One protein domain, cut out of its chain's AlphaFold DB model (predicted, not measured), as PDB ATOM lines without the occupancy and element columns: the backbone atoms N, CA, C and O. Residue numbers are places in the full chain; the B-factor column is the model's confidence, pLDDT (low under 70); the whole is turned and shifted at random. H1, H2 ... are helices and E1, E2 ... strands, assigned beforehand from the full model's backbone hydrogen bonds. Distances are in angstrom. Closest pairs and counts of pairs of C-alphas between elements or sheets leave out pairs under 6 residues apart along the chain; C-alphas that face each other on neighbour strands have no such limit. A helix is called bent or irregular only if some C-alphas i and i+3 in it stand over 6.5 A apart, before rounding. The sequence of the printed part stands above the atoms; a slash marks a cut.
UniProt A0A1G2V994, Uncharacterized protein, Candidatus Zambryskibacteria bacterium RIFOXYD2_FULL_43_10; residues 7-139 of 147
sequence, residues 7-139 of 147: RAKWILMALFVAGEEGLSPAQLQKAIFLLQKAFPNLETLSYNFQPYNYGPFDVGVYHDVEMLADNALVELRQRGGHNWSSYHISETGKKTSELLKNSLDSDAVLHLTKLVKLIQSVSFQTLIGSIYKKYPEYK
ATOM      1  N   ARG A   7     214.597 129.002 133.530       95.31
ATOM      2  CA  ARG A   7     214.298 130.169 132.683       95.31
ATOM      3  C   ARG A   7     214.536 129.944 131.185       95.31
ATOM      4  O   ARG A   7     213.913 130.623 130.367       95.31
ATOM      5  N   ALA A   8     215.373 128.971 130.811       96.94
ATOM      6  CA  ALA A   8     215.607 128.603 129.415       96.94
ATOM      7  C   ALA A   8     214.443 127.773 128.842       96.94
ATOM      8  O   ALA A   8     214.160 127.855 127.647       96.94
ATOM      9  N   LYS A   9     213.693 127.054 129.691       97.19
ATOM     10  CA  LYS A   9     212.468 126.340 129.279       97.19
ATOM     11  C   LYS A   9     211.437 127.300 128.682       97.19
ATOM     12  O   LYS A   9     210.778 126.963 127.704       97.19
ATOM     13  N   TRP A  10     211.340 128.518 129.220       98.00
ATOM     14  CA  TRP A  10     210.448 129.562 128.704       98.00
ATOM     15  C   TRP A  10     210.880 130.110 127.341       98.00
ATOM     16  O   TRP A  10     210.022 130.399 126.508       98.00
ATOM     17  N   ILE A  11     212.187 130.204 127.074       98.19
ATOM     18  CA  ILE A  11     212.706 130.543 125.739       98.19
ATOM     19  C   ILE A  11     212.336 129.445 124.746       98.19
ATOM     20  O   ILE A  11     211.794 129.737 123.679       98.19
ATOM     21  N   LEU A  12     212.582 128.186 125.111       97.88
ATOM     22  CA  LEU A  12     212.272 127.053 124.249       97.88
ATOM     23  C   LEU A  12     210.765 126.982 123.947       97.88
ATOM     24  O   LEU A  12     210.377 126.849 122.790       97.88
ATOM     25  N   MET A  13     209.916 127.205 124.955       98.31
ATOM     26  CA  MET A  13     208.462 127.289 124.792       98.31
ATOM     27  C   MET A  13     208.028 128.468 123.903       98.31
ATOM     28  O   MET A  13     207.120 128.323 123.086       98.31
ATOM     29  N   ALA A  14     208.681 129.630 124.013       98.44
ATOM     30  CA  ALA A  14     208.387 130.781 123.156       98.44
ATOM     31  C   ALA A  14     208.671 130.470 121.678       98.44
ATOM     32  O   ALA A  14     207.853 130.784 120.812       98.44
ATOM     33  N   LEU A  15     209.802 129.815 121.394       98.50
ATOM     34  CA  LEU A  15     210.179 129.392 120.043       98.50
ATOM     35  C   LEU A  15     209.292 128.252 119.526       98.50
ATOM     36  O   LEU A  15     208.948 128.238 118.347       98.50
ATOM     37  N   PHE A  16     208.853 127.347 120.404       98.25
ATOM     38  CA  PHE A  16     207.878 126.310 120.063       98.25
ATOM     39  C   PHE A  16     206.561 126.916 119.578       98.25
ATOM     40  O   PHE A  16     206.060 126.541 118.519       98.25
ATOM     41  N   VAL A  17     206.028 127.909 120.299       97.94
ATOM     42  CA  VAL A  17     204.806 128.608 119.875       97.94
ATOM     43  C   VAL A  17     205.020 129.420 118.595       97.94
ATOM     44  O   VAL A  17     204.110 129.525 117.758       97.94
ATOM     45  N   ALA A  18     206.199 130.025 118.450       97.88
ATOM     46  CA  ALA A  18     206.541 130.809 117.270       97.88
ATOM     47  C   ALA A  18     206.484 129.959 115.991       97.88
ATOM     48  O   ALA A  18     206.110 130.474 114.937       97.88
ATOM     49  N   GLY A  19     206.766 128.657 116.101       96.31
ATOM     50  CA  GLY A  19     206.738 127.721 114.984       96.31
ATOM     51  C   GLY A  19     207.816 128.045 113.949       96.31
ATOM     52  O   GLY A  19     208.864 128.593 114.281       96.31
ATOM     53  N   GLU A  20     207.544 127.729 112.682       93.56
ATOM     54  CA  GLU A  20     208.506 127.883 111.575       93.56
ATOM     55  C   GLU A  20     208.908 129.338 111.282       93.56
ATOM     56  O   GLU A  20     209.951 129.585 110.681       93.56
ATOM     57  N   GLU A  21     208.102 130.317 111.701       94.50
ATOM     58  CA  GLU A  21     208.463 131.733 111.567       94.50
ATOM     59  C   GLU A  21     209.630 132.121 112.490       94.50
ATOM     60  O   GLU A  21     210.387 133.047 112.178       94.50
ATOM     61  N   GLY A  22     209.785 131.412 113.615       96.56
ATOM     62  CA  GLY A  22     210.762 131.722 114.650       96.56
ATOM     63  C   GLY A  22     210.558 133.108 115.274       96.56
ATOM     64  O   GLY A  22     209.503 133.739 115.152       96.56
ATOM     65  N   LEU A  23     211.590 133.594 115.964       97.31
ATOM     66  CA  LEU A  23     211.636 134.941 116.533       97.31
ATOM     67  C   LEU A  23     212.972 135.612 116.212       97.31
ATOM     68  O   LEU A  23     214.033 134.995 116.272       97.31
ATOM     69  N   SER A  24     212.947 136.909 115.911       95.50
ATOM     70  CA  SER A  24     214.168 137.722 115.954       95.50
ATOM     71  C   SER A  24     214.662 137.897 117.401       95.50
ATOM     72  O   SER A  24     213.855 137.806 118.335       95.50
ATOM     73  N   PRO A  25     215.946 138.249 117.615       94.94
ATOM     74  CA  PRO A  25     216.479 138.493 118.956       94.94
ATOM     75  C   PRO A  25     215.665 139.531 119.731       94.94
ATOM     76  O   PRO A  25     215.346 139.343 120.903       94.94
ATOM     77  N   ALA A  26     215.244 140.602 119.054       93.88
ATOM     78  CA  ALA A  26     214.435 141.634 119.679       93.88
ATOM     79  C   ALA A  26     213.029 141.135 120.043       93.88
ATOM     80  O   ALA A  26     212.556 141.425 121.140       93.88
ATOM     81  N   GLN A  27     212.371 140.367 119.167       96.62
ATOM     82  CA  GLN A  27     211.056 139.787 119.462       96.62
ATOM     83  C   GLN A  27     211.115 138.834 120.660       96.62
ATOM     84  O   GLN A  27     210.266 138.939 121.543       96.62
ATOM     85  N   LEU A  28     212.133 137.969 120.738       97.88
ATOM     86  CA  LEU A  28     212.310 137.065 121.878       97.88
ATOM     87  C   LEU A  28     212.519 137.843 123.182       97.88
ATOM     88  O   LEU A  28     211.799 137.610 124.150       97.88
ATOM     89  N   GLN A  29     213.429 138.825 123.190       97.69
ATOM     90  CA  GLN A  29     213.653 139.712 124.341       97.69
ATOM     91  C   GLN A  29     212.338 140.336 124.830       97.69
ATOM     92  O   GLN A  29     212.080 140.403 126.030       97.69
ATOM     93  N   LYS A  30     211.471 140.766 123.901       97.44
ATOM     94  CA  LYS A  30     210.195 141.405 124.248       97.44
ATOM     95  C   LYS A  30     209.156 140.403 124.739       97.44
ATOM     96  O   LYS A  30     208.440 140.722 125.682       97.44
ATOM     97  N   ALA A  31     209.089 139.211 124.150       98.12
ATOM     98  CA  ALA A  31     208.185 138.155 124.592       98.12
ATOM     99  C   ALA A  31     208.482 137.741 126.042       98.12
ATOM    100  O   ALA A  31     207.580 137.743 126.878       98.12
ATOM    101  N   ILE A  32     209.756 137.479 126.352       98.44
ATOM    102  CA  ILE A  32     210.209 137.082 127.692       98.44
ATOM    103  C   ILE A  32     209.989 138.207 128.709       98.44
ATOM    104  O   ILE A  32     209.443 137.966 129.785       98.44
ATOM    105  N   PHE A  33     210.328 139.449 128.354       98.38
ATOM    106  CA  PHE A  33     210.066 140.610 129.203       98.38
ATOM    107  C   PHE A  33     208.581 140.756 129.554       98.38
ATOM    108  O   PHE A  33     208.226 140.935 130.720       98.38
ATOM    109  N   LEU A  34     207.705 140.694 128.547       98.25
ATOM    110  CA  LEU A  34     206.268 140.866 128.744       98.25
ATOM    111  C   LEU A  34     205.672 139.728 129.574       98.25
ATOM    112  O   LEU A  34     204.829 140.003 130.426       98.25
ATOM    113  N   LEU A  35     206.144 138.492 129.378       98.44
ATOM    114  CA  LEU A  35     205.741 137.355 130.200       98.44
ATOM    115  C   LEU A  35     206.147 137.559 131.666       98.44
ATOM    116  O   LEU A  35     205.298 137.456 132.545       98.44
ATOM    117  N   GLN A  36     207.400 137.938 131.935       98.12
ATOM    118  CA  GLN A  36     207.872 138.172 133.303       98.12
ATOM    119  C   GLN A  36     207.117 139.318 133.993       98.12
ATOM    120  O   GLN A  36     206.828 139.249 135.183       98.12
ATOM    121  N   LYS A  37     206.741 140.372 133.255       97.69
ATOM    122  CA  LYS A  37     205.903 141.453 133.800       97.69
ATOM    123  C   LYS A  37     204.468 141.011 134.086       97.69
ATOM    124  O   LYS A  37     203.857 141.553 135.003       97.69
ATOM    125  N   ALA A  38     203.923 140.081 133.304       97.50
ATOM    126  CA  ALA A  38     202.587 139.535 133.531       97.50
ATOM    127  C   ALA A  38     202.554 138.533 134.700       97.50
ATOM    128  O   ALA A  38     201.541 138.453 135.388       97.50
ATOM    129  N   PHE A  39     203.662 137.827 134.952       97.50
ATOM    130  CA  PHE A  39     203.790 136.812 136.002       97.50
ATOM    131  C   PHE A  39     205.011 137.090 136.898       97.50
ATOM    132  O   PHE A  39     205.994 136.352 136.849       97.50
ATOM    133  N   PRO A  40     204.978 138.139 137.742       95.25
ATOM    134  CA  PRO A  40     206.133 138.539 138.555       95.25
ATOM    135  C   PRO A  40     206.543 137.509 139.620       95.25
ATOM    136  O   PRO A  40     207.679 137.541 140.078       95.25
ATOM    137  N   ASN A  41     205.638 136.598 139.995       95.25
ATOM    138  CA  ASN A  41     205.885 135.545 140.989       95.25
ATOM    139  C   ASN A  41     206.311 134.209 140.354       95.25
ATOM    140  O   ASN A  41     206.399 133.197 141.045       95.25
ATOM    141  N   LEU A  42     206.530 134.171 139.036       94.06
ATOM    142  CA  LEU A  42     206.968 132.966 138.342       94.06
ATOM    143  C   LEU A  42     208.473 132.769 138.555       94.06
ATOM    144  O   LEU A  42     209.284 133.223 137.755       94.06
ATOM    145  N   GLU A  43     208.848 132.086 139.636       92.06
ATOM    146  CA  GLU A  43     210.251 131.915 140.061       92.06
ATOM    147  C   GLU A  43     211.143 131.273 138.988       92.06
ATOM    148  O   GLU A  43     212.328 131.587 138.872       92.06
ATOM    149  N   THR A  44     210.556 130.417 138.147       93.75
ATOM    150  CA  THR A  44     211.244 129.768 137.022       93.75
ATOM    151  C   THR A  44     211.598 130.735 135.891       93.75
ATOM    152  O   THR A  44     212.344 130.357 134.994       93.75
ATOM    153  N   LEU A  45     211.094 131.973 135.907       95.25
ATOM    154  CA  LEU A  45     211.328 133.000 134.899       95.25
ATOM    155  C   LEU A  45     211.967 134.238 135.538       95.25
ATOM    156  O   LEU A  45     211.283 135.179 135.936       95.25
ATOM    157  N   SER A  46     213.299 134.242 135.605       94.94
ATOM    158  CA  SER A  46     214.054 135.328 136.236       94.94
ATOM    159  C   SER A  46     215.157 135.883 135.332       94.94
ATOM    160  O   SER A  46     216.206 135.263 135.121       94.94
ATOM    161  N   TYR A  47     214.896 137.083 134.812       97.38
ATOM    162  CA  TYR A  47     215.823 137.950 134.086       97.38
ATOM    163  C   TYR A  47     215.814 139.363 134.691       97.38
ATOM    164  O   TYR A  47     214.797 139.852 135.190       97.38
ATOM    165  N   ASN A  48     216.941 140.057 134.613       96.62
ATOM    166  CA  ASN A  48     217.152 141.413 135.105       96.62
ATOM    167  C   ASN A  48     217.099 142.449 133.963       96.62
ATOM    168  O   ASN A  48     218.085 143.124 133.658       96.62
ATOM    169  N   PHE A  49     215.928 142.601 133.338       97.31
ATOM    170  CA  PHE A  49     215.743 143.519 132.211       97.31
ATOM    171  C   PHE A  49     216.079 144.974 132.554       97.31
ATOM    172  O   PHE A  49     215.448 145.577 133.428       97.31
ATOM    173  N   GLN A  50     216.975 145.569 131.763       95.88
ATOM    174  CA  GLN A  50     217.396 146.968 131.857       95.88
ATOM    175  C   GLN A  50     216.965 147.790 130.624       95.88
ATOM    176  O   GLN A  50     216.771 147.226 129.541       95.88
ATOM    177  N   PRO A  51     216.806 149.122 130.745       93.88
ATOM    178  CA  PRO A  51     216.599 150.013 129.601       93.88
ATOM    179  C   PRO A  51     217.784 149.994 128.624       93.88
ATOM    180  O   PRO A  51     218.927 150.225 129.020       93.88
ATOM    181  N   TYR A  52     217.507 149.800 127.336       91.75
ATOM    182  CA  TYR A  52     218.510 149.760 126.269       91.75
ATOM    183  C   TYR A  52     218.017 150.464 124.992       91.75
ATOM    184  O   TYR A  52     216.946 151.073 124.977       91.75
ATOM    185  N   ASN A  53     218.778 150.354 123.898       86.75
ATOM    186  CA  ASN A  53     218.547 151.057 122.626       86.75
ATOM    187  C   ASN A  53     217.112 150.919 122.083       86.75
ATOM    188  O   ASN A  53     216.541 151.879 121.559       86.75
ATOM    189  N   TYR A  54     216.516 149.737 122.245       87.56
ATOM    190  CA  TYR A  54     215.157 149.419 121.803       87.56
ATOM    191  C   TYR A  54     214.300 148.900 122.960       87.56
ATOM    192  O   TYR A  54     213.523 147.959 122.804       87.56
ATOM    193  N   GLY A  55     214.499 149.439 124.161       92.12
ATOM    194  CA  GLY A  55     213.709 149.107 125.338       92.12
ATOM    195  C   GLY A  55     214.306 147.986 126.181       92.12
ATOM    196  O   GLY A  55     215.526 147.873 126.232       92.12
ATOM    197  N   PRO A  56     213.476 147.162 126.844       95.50
ATOM    198  CA  PRO A  56     213.941 146.194 127.833       95.50
ATOM    199  C   PRO A  56     214.881 145.167 127.213       95.50
ATOM    200  O   PRO A  56     214.560 144.573 126.180       95.50
ATOM    201  N   PHE A  57     216.029 144.975 127.842       96.69
ATOM    202  CA  PHE A  57     217.062 144.061 127.391       96.69
ATOM    203  C   PHE A  57     217.685 143.327 128.573       96.69
ATOM    204  O   PHE A  57     217.959 143.942 129.603       96.69
ATOM    205  N   ASP A  58     217.935 142.035 128.397       97.88
ATOM    206  CA  ASP A  58     218.731 141.231 129.315       97.88
ATOM    207  C   ASP A  58     219.680 140.316 128.524       97.88
ATOM    208  O   ASP A  58     219.259 139.603 127.610       97.88
ATOM    209  N   VAL A  59     220.971 140.336 128.862       96.69
ATOM    210  CA  VAL A  59     221.999 139.532 128.176       96.69
ATOM    211  C   VAL A  59     221.849 138.028 128.437       96.69
ATOM    212  O   VAL A  59     222.160 137.211 127.576       96.69
ATOM    213  N   GLY A  60     221.309 137.646 129.593       97.62
ATOM    214  CA  GLY A  60     221.044 136.264 129.974       97.62
ATOM    215  C   GLY A  60     220.060 135.559 129.046       97.62
ATOM    216  O   GLY A  60     220.182 134.352 128.875       97.62
ATOM    217  N   VAL A  61     219.150 136.288 128.388       97.75
ATOM    218  CA  VAL A  61     218.283 135.708 127.347       97.75
ATOM    219  C   VAL A  61     219.120 135.184 126.176       97.75
ATOM    220  O   VAL A  61     218.805 134.131 125.632       97.75
ATOM    221  N   TYR A  62     220.198 135.875 125.792       95.38
ATOM    222  CA  TYR A  62     221.083 135.408 124.721       95.38
ATOM    223  C   TYR A  62     221.944 134.237 125.160       95.38
ATOM    224  O   TYR A  62     221.995 133.247 124.440       95.38
ATOM    225  N   HIS A  63     222.523 134.297 126.361       96.69
ATOM    226  CA  HIS A  63     223.285 133.169 126.900       96.69
ATOM    227  C   HIS A  63     222.441 131.889 126.967       96.69
ATOM    228  O   HIS A  63     222.929 130.799 126.685       96.69
ATOM    229  N   ASP A  64     221.161 132.009 127.319       97.50
ATOM    230  CA  ASP A  64     220.278 130.852 127.383       97.50
ATOM    231  C   ASP A  64     219.851 130.369 125.982       97.50
ATOM    232  O   ASP A  64     219.701 129.166 125.789       97.50
ATOM    233  N   VAL A  65     219.713 131.253 124.983       97.44
ATOM    234  CA  VAL A  65     219.539 130.848 123.571       97.44
ATOM    235  C   VAL A  65     220.772 130.115 123.046       97.44
ATOM    236  O   VAL A  65     220.619 129.078 122.408       97.44
ATOM    237  N   GLU A  66     221.971 130.632 123.309       96.00
ATOM    238  CA  GLU A  66     223.244 130.012 122.914       96.00
ATOM    239  C   GLU A  66     223.375 128.622 123.534       96.00
ATOM    240  O   GLU A  66     223.554 127.647 122.815       96.00
ATOM    241  N   MET A  67     223.119 128.499 124.840       96.56
ATOM    242  CA  MET A  67     223.071 127.207 125.524       96.56
ATOM    243  C   MET A  67     222.060 126.247 124.871       96.56
ATOM    244  O   MET A  67     222.357 125.070 124.676       96.56
ATOM    245  N   LEU A  68     220.854 126.710 124.520       97.38
ATOM    246  CA  LEU A  68     219.866 125.867 123.834       97.38
ATOM    247  C   LEU A  68     220.320 125.462 122.421       97.38
ATOM    248  O   LEU A  68     220.014 124.352 121.984       97.38
ATOM    249  N   ALA A  69     221.041 126.333 121.716       96.94
ATOM    250  CA  ALA A  69     221.597 126.045 120.399       96.94
ATOM    251  C   ALA A  69     222.743 125.026 120.474       96.94
ATOM    252  O   ALA A  69     222.741 124.061 119.712       96.94
ATOM    253  N   ASP A  70     223.639 125.160 121.454       96.31
ATOM    254  CA  ASP A  70     224.727 124.209 121.721       96.31
ATOM    255  C   ASP A  70     224.196 122.807 122.061       96.31
ATOM    256  O   ASP A  70     224.817 121.794 121.746       96.31
ATOM    257  N   ASN A  71     222.998 122.736 122.651       95.69
ATOM    258  CA  ASN A  71     222.286 121.487 122.932       95.69
ATOM    259  C   ASN A  71     221.384 121.012 121.773       95.69
ATOM    260  O   ASN A  71     220.576 120.101 121.954       95.69
ATOM    261  N   ALA A  72     221.492 121.618 120.586       97.31
ATOM    262  CA  ALA A  72     220.704 121.303 119.392       97.31
ATOM    263  C   ALA A  72     219.175 121.401 119.586       97.31
ATOM    264  O   ALA A  72     218.408 120.732 118.888       97.31
ATOM    265  N   LEU A  73     218.707 122.237 120.518       97.69
ATOM    266  CA  LEU A  73     217.280 122.501 120.769       97.69
ATOM    267  C   LEU A  73     216.772 123.738 120.015       97.69
ATOM    268  O   LEU A  73     215.572 123.876 119.775       97.69
ATOM    269  N   VAL A  74     217.685 124.630 119.635       98.00
ATOM    270  CA  VAL A  74     217.411 125.862 118.891       98.00
ATOM    271  C   VAL A  74     218.356 125.954 117.699       98.00
ATOM    272  O   VAL A  74     219.527 125.603 117.783       98.00
ATOM    273  N   GLU A  75     217.846 126.446 116.579       97.62
ATOM    274  CA  GLU A  75     218.597 126.718 115.360       97.62
ATOM    275  C   GLU A  75     218.741 128.228 115.157       97.62
ATOM    276  O   GLU A  75     217.770 128.988 115.240       97.62
ATOM    277  N   LEU A  76     219.958 128.670 114.838       95.75
ATOM    278  CA  LEU A  76     220.250 130.059 114.494       95.75
ATOM    279  C   LEU A  76     220.257 130.198 112.968       95.75
ATOM    280  O   LEU A  76     221.213 129.810 112.302       95.75
ATOM    281  N   ARG A  77     219.188 130.759 112.396       94.00
ATOM    282  CA  ARG A  77     219.049 130.930 110.941       94.00
ATOM    283  C   ARG A  77     219.400 132.359 110.549       94.00
ATOM    284  O   ARG A  77     218.697 133.298 110.940       94.00
ATOM    285  N   GLN A  78     220.473 132.533 109.778       86.62
ATOM    286  CA  GLN A  78     220.831 133.844 109.242       86.62
ATOM    287  C   GLN A  78     219.754 134.348 108.287       86.62
ATOM    288  O   GLN A  78     219.272 133.620 107.420       86.62
ATOM    289  N   ARG A  79     219.393 135.622 108.437       74.69
ATOM    290  CA  ARG A  79     218.479 136.301 107.525       74.69
ATOM    291  C   ARG A  79     219.322 137.169 106.595       74.69
ATOM    292  O   ARG A  79     219.998 138.081 107.064       74.69
ATOM    293  N   GLY A  80     219.318 136.861 105.297       67.69
ATOM    294  CA  GLY A  80     220.118 137.589 104.309       67.69
ATOM    295  C   GLY A  80     219.928 139.107 104.429       67.69
ATOM    296  O   GLY A  80     218.798 139.583 104.510       67.69
ATOM    297  N   GLY A  81     221.035 139.854 104.486       69.88
ATOM    298  CA  GLY A  81     221.031 141.318 104.611       69.88
ATOM    299  C   GLY A  81     220.924 141.869 106.039       69.88
ATOM    300  O   GLY A  81     220.940 143.086 106.212       69.88
ATOM    301  N   HIS A  82     220.852 141.017 107.067       71.31
ATOM    302  CA  HIS A  82     220.850 141.440 108.468       71.31
ATOM    303  C   HIS A  82     222.045 140.873 109.242       71.31
ATOM    304  O   HIS A  82     222.408 139.713 109.085       71.31
ATOM    305  N   ASN A  83     222.602 141.670 110.159       80.31
ATOM    306  CA  ASN A  83     223.707 141.260 111.040       80.31
ATOM    307  C   ASN A  83     223.255 140.370 112.216       80.31
ATOM    308  O   ASN A  83     223.983 140.226 113.195       80.31
ATOM    309  N   TRP A  84     222.034 139.834 112.177       81.69
ATOM    310  CA  TRP A  84     221.470 139.031 113.257       81.69
ATOM    311  C   TRP A  84     220.791 137.775 112.712       81.69
ATOM    312  O   TRP A  84     220.157 137.793 111.656       81.69
ATOM    313  N   SER A  85     220.907 136.684 113.469       89.44
ATOM    314  CA  SER A  85     220.218 135.426 113.191       89.44
ATOM    315  C   SER A  85     218.834 135.424 113.827       89.44
ATOM    316  O   SER A  85     218.661 135.856 114.966       89.44
ATOM    317  N   SER A  86     217.844 134.925 113.095       94.50
ATOM    318  CA  SER A  86     216.567 134.527 113.685       94.50
ATOM    319  C   SER A  86     216.729 133.222 114.465       94.50
ATOM    320  O   SER A  86     217.520 132.362 114.077       94.50
ATOM    321  N   TYR A  87     215.983 133.086 115.554       97.62
ATOM    322  CA  TYR A  87     215.976 131.908 116.410       97.62
ATOM    323  C   TYR A  87     214.781 131.036 116.055       97.62
ATOM    324  O   TYR A  87     213.649 131.520 115.996       97.62
ATOM    325  N   HIS A  88     215.044 129.759 115.815       98.12
ATOM    326  CA  HIS A  88     214.055 128.772 115.400       98.12
ATOM    327  C   HIS A  88     214.127 127.575 116.321       98.12
ATOM    328  O   HIS A  88     215.199 127.228 116.808       98.12
ATOM    329  N   ILE A  89     212.996 126.932 116.572       97.94
ATOM    330  CA  ILE A  89     213.018 125.685 117.322       97.94
ATOM    331  C   ILE A  89     213.480 124.539 116.416       97.94
ATOM    332  O   ILE A  89     213.014 124.423 115.284       97.94
ATOM    333  N   SER A  90     214.391 123.697 116.908       97.94
ATOM    334  CA  SER A  90     214.798 122.484 116.188       97.94
ATOM    335  C   SER A  90     213.761 121.372 116.360       97.94
ATOM    336  O   SER A  90     212.885 121.438 117.226       97.94
ATOM    337  N   GLU A  91     213.889 120.288 115.598       97.44
ATOM    338  CA  GLU A  91     213.037 119.106 115.777       97.44
ATOM    339  C   GLU A  91     213.181 118.481 117.180       97.44
ATOM    340  O   GLU A  91     212.196 118.105 117.819       97.44
ATOM    341  N   THR A  92     214.403 118.435 117.721       97.00
ATOM    342  CA  THR A  92     214.660 117.987 119.101       97.00
ATOM    343  C   THR A  92     214.057 118.956 120.120       97.00
ATOM    344  O   THR A  92     213.488 118.534 121.132       97.00
ATOM    345  N   GLY A  93     214.122 120.261 119.840       97.38
ATOM    346  CA  GLY A  93     213.490 121.304 120.641       97.38
ATOM    347  C   GLY A  93     211.970 121.163 120.703       97.38
ATOM    348  O   GLY A  93     211.397 121.303 121.785       97.38
ATOM    349  N   LYS A  94     211.318 120.828 119.580       97.75
ATOM    350  CA  LYS A  94     209.865 120.590 119.511       97.75
ATOM    351  C   LYS A  94     209.454 119.449 120.440       97.75
ATOM    352  O   LYS A  94     208.655 119.671 121.344       97.75
ATOM    353  N   LYS A  95     210.096 118.283 120.307       96.75
ATOM    354  CA  LYS A  95     209.851 117.116 121.179       96.75
ATOM    355  C   LYS A  95     210.073 117.449 122.655       96.75
ATOM    356  O   LYS A  95     209.275 117.084 123.513       96.75
ATOM    357  N   THR A  96     211.138 118.191 122.955       95.88
ATOM    358  CA  THR A  96     211.435 118.636 124.325       95.88
ATOM    359  C   THR A  96     210.349 119.576 124.856       95.88
ATOM    360  O   THR A  96     209.918 119.441 125.998       95.88
ATOM    361  N   SER A  97     209.853 120.495 124.028       96.12
ATOM    362  CA  SER A  97     208.797 121.445 124.403       96.12
ATOM    363  C   SER A  97     207.463 120.761 124.677       96.12
ATOM    364  O   SER A  97     206.777 121.124 125.631       96.12
ATOM    365  N   GLU A  98     207.109 119.744 123.892       95.31
ATOM    366  CA  GLU A  98     205.898 118.948 124.112       95.31
ATOM    367  C   GLU A  98     205.897 118.285 125.494       95.31
ATOM    368  O   GLU A  98     204.884 118.321 126.192       95.31
ATOM    369  N   LEU A  99     207.048 117.762 125.928       93.44
ATOM    370  CA  LEU A  99     207.217 117.200 127.270       93.44
ATOM    371  C   LEU A  99     207.185 118.284 128.358       93.44
ATOM    372  O   LEU A  99     206.550 118.105 129.398       93.44
ATOM    373  N   LEU A 100     207.836 119.427 128.114       92.19
ATOM    374  CA  LEU A 100     207.920 120.534 129.072       92.19
ATOM    375  C   LEU A 100     206.570 121.193 129.354       92.19
ATOM    376  O   LEU A 100     206.357 121.664 130.472       92.19
ATOM    377  N   LYS A 101     205.658 121.225 128.375       89.50
ATOM    378  CA  LYS A 101     204.359 121.908 128.485       89.50
ATOM    379  C   LYS A 101     203.565 121.509 129.735       89.50
ATOM    380  O   LYS A 101     202.904 122.361 130.313       89.50
ATOM    381  N   ASN A 102     203.671 120.254 130.172       88.94
ATOM    382  CA  ASN A 102     202.956 119.736 131.347       88.94
ATOM    383  C   ASN A 102     203.626 120.088 132.687       88.94
ATOM    384  O   ASN A 102     203.029 119.893 133.739       88.94
ATOM    385  N   SER A 103     204.870 120.569 132.652       90.50
ATOM    386  CA  SER A 103     205.655 120.969 133.830       90.50
ATOM    387  C   SER A 103     205.751 122.481 134.021       90.50
ATOM    388  O   SER A 103     206.205 122.938 135.067       90.50
ATOM    389  N   LEU A 104     205.365 123.257 133.007       94.88
ATOM    390  CA  LEU A 104     205.299 124.710 133.081       94.88
ATOM    391  C   LEU A 104     203.918 125.151 133.565       94.88
ATOM    392  O   LEU A 104     202.921 124.459 133.367       94.88
ATOM    393  N   ASP A 105     203.866 126.340 134.155       96.69
ATOM    394  CA  ASP A 105     202.610 126.976 134.542       96.69
ATOM    395  C   ASP A 105     201.710 127.193 133.309       96.69
ATOM    396  O   ASP A 105     202.103 127.845 132.335       96.69
ATOM    397  N   SER A 106     200.506 126.613 133.328       96.19
ATOM    398  CA  SER A 106     199.611 126.587 132.167       96.19
ATOM    399  C   SER A 106     199.088 127.968 131.777       96.19
ATOM    400  O   SER A 106     198.907 128.237 130.585       96.19
ATOM    401  N   ASP A 107     198.873 128.852 132.753       97.50
ATOM    402  CA  ASP A 107     198.374 130.207 132.513       97.50
ATOM    403  C   ASP A 107     199.465 131.074 131.885       97.50
ATOM    404  O   ASP A 107     199.215 131.794 130.911       97.50
ATOM    405  N   ALA A 108     200.700 130.938 132.369       97.75
ATOM    406  CA  ALA A 108     201.869 131.567 131.777       97.75
ATOM    407  C   ALA A 108     202.130 131.054 130.351       97.75
ATOM    408  O   ALA A 108     202.376 131.863 129.455       97.75
ATOM    409  N   VAL A 109     201.997 129.747 130.084       97.88
ATOM    410  CA  VAL A 109     202.104 129.189 128.719       97.88
ATOM    411  C   VAL A 109     201.011 129.745 127.800       97.88
ATOM    412  O   VAL A 109     201.296 130.141 126.665       97.88
ATOM    413  N   LEU A 110     199.762 129.825 128.268       98.00
ATOM    414  CA  LEU A 110     198.659 130.398 127.493       98.00
ATOM    415  C   LEU A 110     198.899 131.884 127.188       98.00
ATOM    416  O   LEU A 110     198.643 132.346 126.072       98.00
ATOM    417  N   HIS A 111     199.405 132.639 128.161       98.31
ATOM    418  CA  HIS A 111     199.728 134.049 127.982       98.31
ATOM    419  C   HIS A 111     200.901 134.250 127.022       98.31
ATOM    420  O   HIS A 111     200.788 135.037 126.081       98.31
ATOM    421  N   LEU A 112     201.989 133.493 127.199       98.44
ATOM    422  CA  LEU A 112     203.126 133.474 126.281       98.44
ATOM    423  C   LEU A 112     202.662 133.165 124.860       98.44
ATOM    424  O   LEU A 112     203.105 133.811 123.913       98.44
ATOM    425  N   THR A 113     201.707 132.243 124.719       98.31
ATOM    426  CA  THR A 113     201.174 131.877 123.412       98.31
ATOM    427  C   THR A 113     200.534 133.069 122.703       98.31
ATOM    428  O   THR A 113     200.835 133.355 121.543       98.31
ATOM    429  N   LYS A 114     199.689 133.815 123.423       98.31
ATOM    430  CA  LYS A 114     199.049 135.036 122.914       98.31
ATOM    431  C   LYS A 114     200.076 136.130 122.609       98.31
ATOM    432  O   LYS A 114     199.968 136.787 121.575       98.31
ATOM    433  N   LEU A 115     201.076 136.309 123.477       97.88
ATOM    434  CA  LEU A 115     202.141 137.297 123.289       97.88
ATOM    435  C   LEU A 115     202.952 137.023 122.025       97.88
ATOM    436  O   LEU A 115     203.146 137.935 121.228       97.88
ATOM    437  N   VAL A 116     203.397 135.783 121.818       98.31
ATOM    438  CA  VAL A 116     204.190 135.404 120.641       98.31
ATOM    439  C   VAL A 116     203.406 135.663 119.355       98.31
ATOM    440  O   VAL A 116     203.935 136.299 118.446       98.31
ATOM    441  N   LYS A 117     202.124 135.276 119.301       97.62
ATOM    442  CA  LYS A 117     201.278 135.522 118.121       97.62
ATOM    443  C   LYS A 117     201.032 137.005 117.852       97.62
ATOM    444  O   LYS A 117     201.059 137.420 116.699       97.62
ATOM    445  N   LEU A 118     200.850 137.815 118.894       96.94
ATOM    446  CA  LEU A 118     200.768 139.269 118.747       96.94
ATOM    447  C   LEU A 118     202.088 139.863 118.233       96.94
ATOM    448  O   LEU A 118     202.089 140.716 117.358       96.94
ATOM    449  N   ILE A 119     203.219 139.415 118.774       96.94
ATOM    450  CA  ILE A 119     204.550 139.911 118.403       96.94
ATOM    451  C   ILE A 119     204.898 139.571 116.947       96.94
ATOM    452  O   ILE A 119     205.571 140.362 116.285       96.94
ATOM    453  N   GLN A 120     204.453 138.418 116.445       96.38
ATOM    454  CA  GLN A 120     204.611 138.029 115.041       96.38
ATOM    455  C   GLN A 120     203.706 138.845 114.099       96.38
ATOM    456  O   GLN A 120     204.075 139.063 112.949       96.38
ATOM    457  N   SER A 121     202.558 139.345 114.577       96.19
ATOM    458  CA  SER A 121     201.576 140.057 113.745       96.19
ATOM    459  C   SER A 121     201.758 141.576 113.666       96.19
ATOM    460  O   SER A 121     201.080 142.230 112.873       96.19
ATOM    461  N   VAL A 122     202.662 142.160 114.458       94.81
ATOM    462  CA  VAL A 122     202.911 143.611 114.482       94.81
ATOM    463  C   VAL A 122     204.307 143.966 113.985       94.81
ATOM    464  O   VAL A 122     205.259 143.194 114.104       94.81
ATOM    465  N   SER A 123     204.460 145.182 113.460       93.06
ATOM    466  CA  SER A 123     205.779 145.701 113.096       93.06
ATOM    467  C   SER A 123     206.653 145.921 114.334       93.06
ATOM    468  O   SER A 123     206.167 146.146 115.448       93.06
ATOM    469  N   PHE A 124     207.971 145.933 114.125       89.25
ATOM    470  CA  PHE A 124     208.933 146.244 115.181       89.25
ATOM    471  C   PHE A 124     208.654 147.609 115.832       89.25
ATOM    472  O   PHE A 124     208.686 147.726 117.055       89.25
ATOM    473  N   GLN A 125     208.316 148.626 115.033       90.06
ATOM    474  CA  GLN A 125     207.972 149.963 115.524       90.06
ATOM    475  C   GLN A 125     206.752 149.915 116.451       90.06
ATOM    476  O   GLN A 125     206.797 150.467 117.550       90.06
ATOM    477  N   THR A 126     205.690 149.212 116.045       93.06
ATOM    478  CA  THR A 126     204.468 149.068 116.846       93.06
ATOM    479  C   THR A 126     204.737 148.331 118.155       93.06
ATOM    480  O   THR A 126     204.245 148.750 119.208       93.06
ATOM    481  N   LEU A 127     205.550 147.270 118.122       93.31
ATOM    482  CA  LEU A 127     205.941 146.524 119.319       93.31
ATOM    483  C   LEU A 127     206.686 147.416 120.319       93.31
ATOM    484  O   LEU A 127     206.307 147.489 121.488       93.31
ATOM    485  N   ILE A 128     207.728 148.115 119.861       92.44
ATOM    486  CA  ILE A 128     208.539 148.986 120.718       92.44
ATOM    487  C   ILE A 128     207.718 150.162 121.253       92.44
ATOM    488  O   ILE A 128     207.750 150.425 122.456       92.44
ATOM    489  N   GLY A 129     206.923 150.818 120.403       91.62
ATOM    490  CA  GLY A 129     206.051 151.920 120.818       91.62
ATOM    491  C   GLY A 129     205.047 151.498 121.894       91.62
ATOM    492  O   GLY A 129     204.861 152.200 122.889       91.62
ATOM    493  N   SER A 130     204.463 150.303 121.758       92.69
ATOM    494  CA  SER A 130     203.539 149.748 122.758       92.69
ATOM    495  C   SER A 130     204.228 149.474 124.098       92.69
ATOM    496  O   SER A 130     203.655 149.745 125.155       92.69
ATOM    497  N   ILE A 131     205.475 148.990 124.072       94.00
ATOM    498  CA  ILE A 131     206.275 148.778 125.284       94.00
ATOM    499  C   ILE A 131     206.592 150.106 125.964       94.00
ATOM    500  O   ILE A 131     206.415 150.197 127.170       94.00
ATOM    501  N   TYR A 132     206.995 151.144 125.231       93.38
ATOM    502  CA  TYR A 132     207.278 152.454 125.831       93.38
ATOM    503  C   TYR A 132     206.046 153.137 126.397       93.38
ATOM    504  O   TYR A 132     206.138 153.792 127.432       93.38
ATOM    505  N   LYS A 133     204.887 152.959 125.761       92.88
ATOM    506  CA  LYS A 133     203.625 153.469 126.295       92.88
ATOM    507  C   LYS A 133     203.269 152.812 127.632       92.88
ATOM    508  O   LYS A 133     202.745 153.487 128.512       92.88
ATOM    509  N   LYS A 134     203.533 151.507 127.781       95.06
ATOM    510  CA  LYS A 134     203.190 150.741 128.990       95.06
ATOM    511  C   LYS A 134     204.273 150.789 130.077       95.06
ATOM    512  O   LYS A 134     203.937 150.764 131.254       95.06
ATOM    513  N   TYR A 135     205.541 150.858 129.684       94.81
ATOM    514  CA  TYR A 135     206.719 150.831 130.555       94.81
ATOM    515  C   TYR A 135     207.708 151.940 130.144       94.81
ATOM    516  O   TYR A 135     208.754 151.669 129.533       94.81
ATOM    517  N   PRO A 136     207.367 153.214 130.412       93.38
ATOM    518  CA  PRO A 136     208.148 154.366 129.963       93.38
ATOM    519  C   PRO A 136     209.576 154.388 130.523       93.38
ATOM    520  O   PRO A 136     210.472 154.963 129.905       93.38
ATOM    521  N   GLU A 137     209.835 153.720 131.648       93.19
ATOM    522  CA  GLU A 137     211.164 153.601 132.243       93.19
ATOM    523  C   GLU A 137     212.181 152.912 131.320       93.19
ATOM    524  O   GLU A 137     213.372 153.218 131.389       93.19
ATOM    525  N   TYR A 138     211.722 152.058 130.399       92.75
ATOM    526  CA  TYR A 138     212.586 151.387 129.428       92.75
ATOM    527  C   TYR A 138     212.917 152.243 128.201       92.75
ATOM    528  O   TYR A 138     213.741 151.832 127.388       92.75
ATOM    529  N   LYS A 139     212.339 153.445 128.068       89.31
ATOM    530  CA  LYS A 139     212.642 154.380 126.971       89.31
ATOM    531  C   LYS A 139     213.923 155.194 127.198       89.31
ATOM    532  O   LYS A 139     214.464 155.738 126.243       89.31
TER     533      LYS A 139
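AT A GLANCE: This is residues 7 to 139 of the 147 residues of an uncharacterized protein of Candidatus Zambryskibacteria bacterium RIFOXYD2_FULL_43_10 (UniProt A0A1G2V994). One helix, H1, forms the core, with four helices, H2, H3, H4 and H5, packed round it at crossed angles and the E3 E4 hairpin packed on it mostly through E4. Beyond H2, the small E1 E2 hairpin, H6 and H7 gather into a cap, H7 packing on E1 and E2. The printed part has 133 residues, with seven named helices and four strands in the order H1 H2 E1 E2 H3 E3 E4 H4 H5 H6 H7; both two-stranded sheets are antiparallel. The class is mostly helix, and the whole is compact, with a radius of gyration of the C-alphas of 13.9 A and spans of 39 by 38 by 25 A.

HOW THE PARTS SIT: H1, residues 7 to 21, is the hub; it is irregular, with C-alphas 17 and 20 9.1 A apart. Its residues 10 to 14 touch H2, residues 25 to 38, at a steep tilt of 55 degrees, opposite ways; the closest C-alphas are Ile 11 and Ile 32, 7.3 A. E1, residues 50 to 52, and E2, residues 55 to 57, form an antiparallel hairpin, with N 50 and O 57 2.9 A apart. The closest C-alphas of H2 and E2 are Gln 29 and Phe 57, 6.3 A. H3, residues 59 to 70, touches H1 at Ala 8 and Asp 64, C-alphas 5.6 A apart, at a steep tilt of 69 degrees, only just short of perpendicular. E3, residues 74 to 78, and E4, residues 85 to 89, form an antiparallel hairpin, with N 75 and O 88 2.8 A apart. The closest C-alphas of H1 and E4 are Leu 15 and Ile 89, 5.4 A. H4, residues 91 to 100, touches H1, closest at C-alphas Met 13 and Ser 97, 5.9 A. H5, residues 106 to 121, touches H1, closest at C-alphas Val 17 and Thr 113, 6.0 A, and H2, closest at C-alphas Leu 35 and Leu 112, 6.1 A. H6, residues 124 to 134, is near H2; it and H7, residues 136 to 139, only just touch, only at the corner, with 3 pairs of C-alphas within 8 A. The closest C-alphas of E1 and H7 are Pro 51 and Tyr 138, 4.2 A. Every O i to N i+4 pair is within hydrogen-bond range in H2, H3, H4, H5 and H6, and 8 of 11 are in H1; H7 is too short for such a pair.

IN THESE COORDINATES: H1 begins at C-alpha 7, (214.298, 130.169, 132.683), and is 22.0 A long; H2 is 20.2 A and H5 22.9 A. H7 ends at C-alpha 139, (212.642, 154.380, 126.971).

THE WHOLE: The C-alphas farthest apart are Asn 41 and Gly 81, 39.8 A. The printed part has no cut, and the link from H2 to E1 is long, with 11 residues. Residues 80 to 81 have pLDDT under 70.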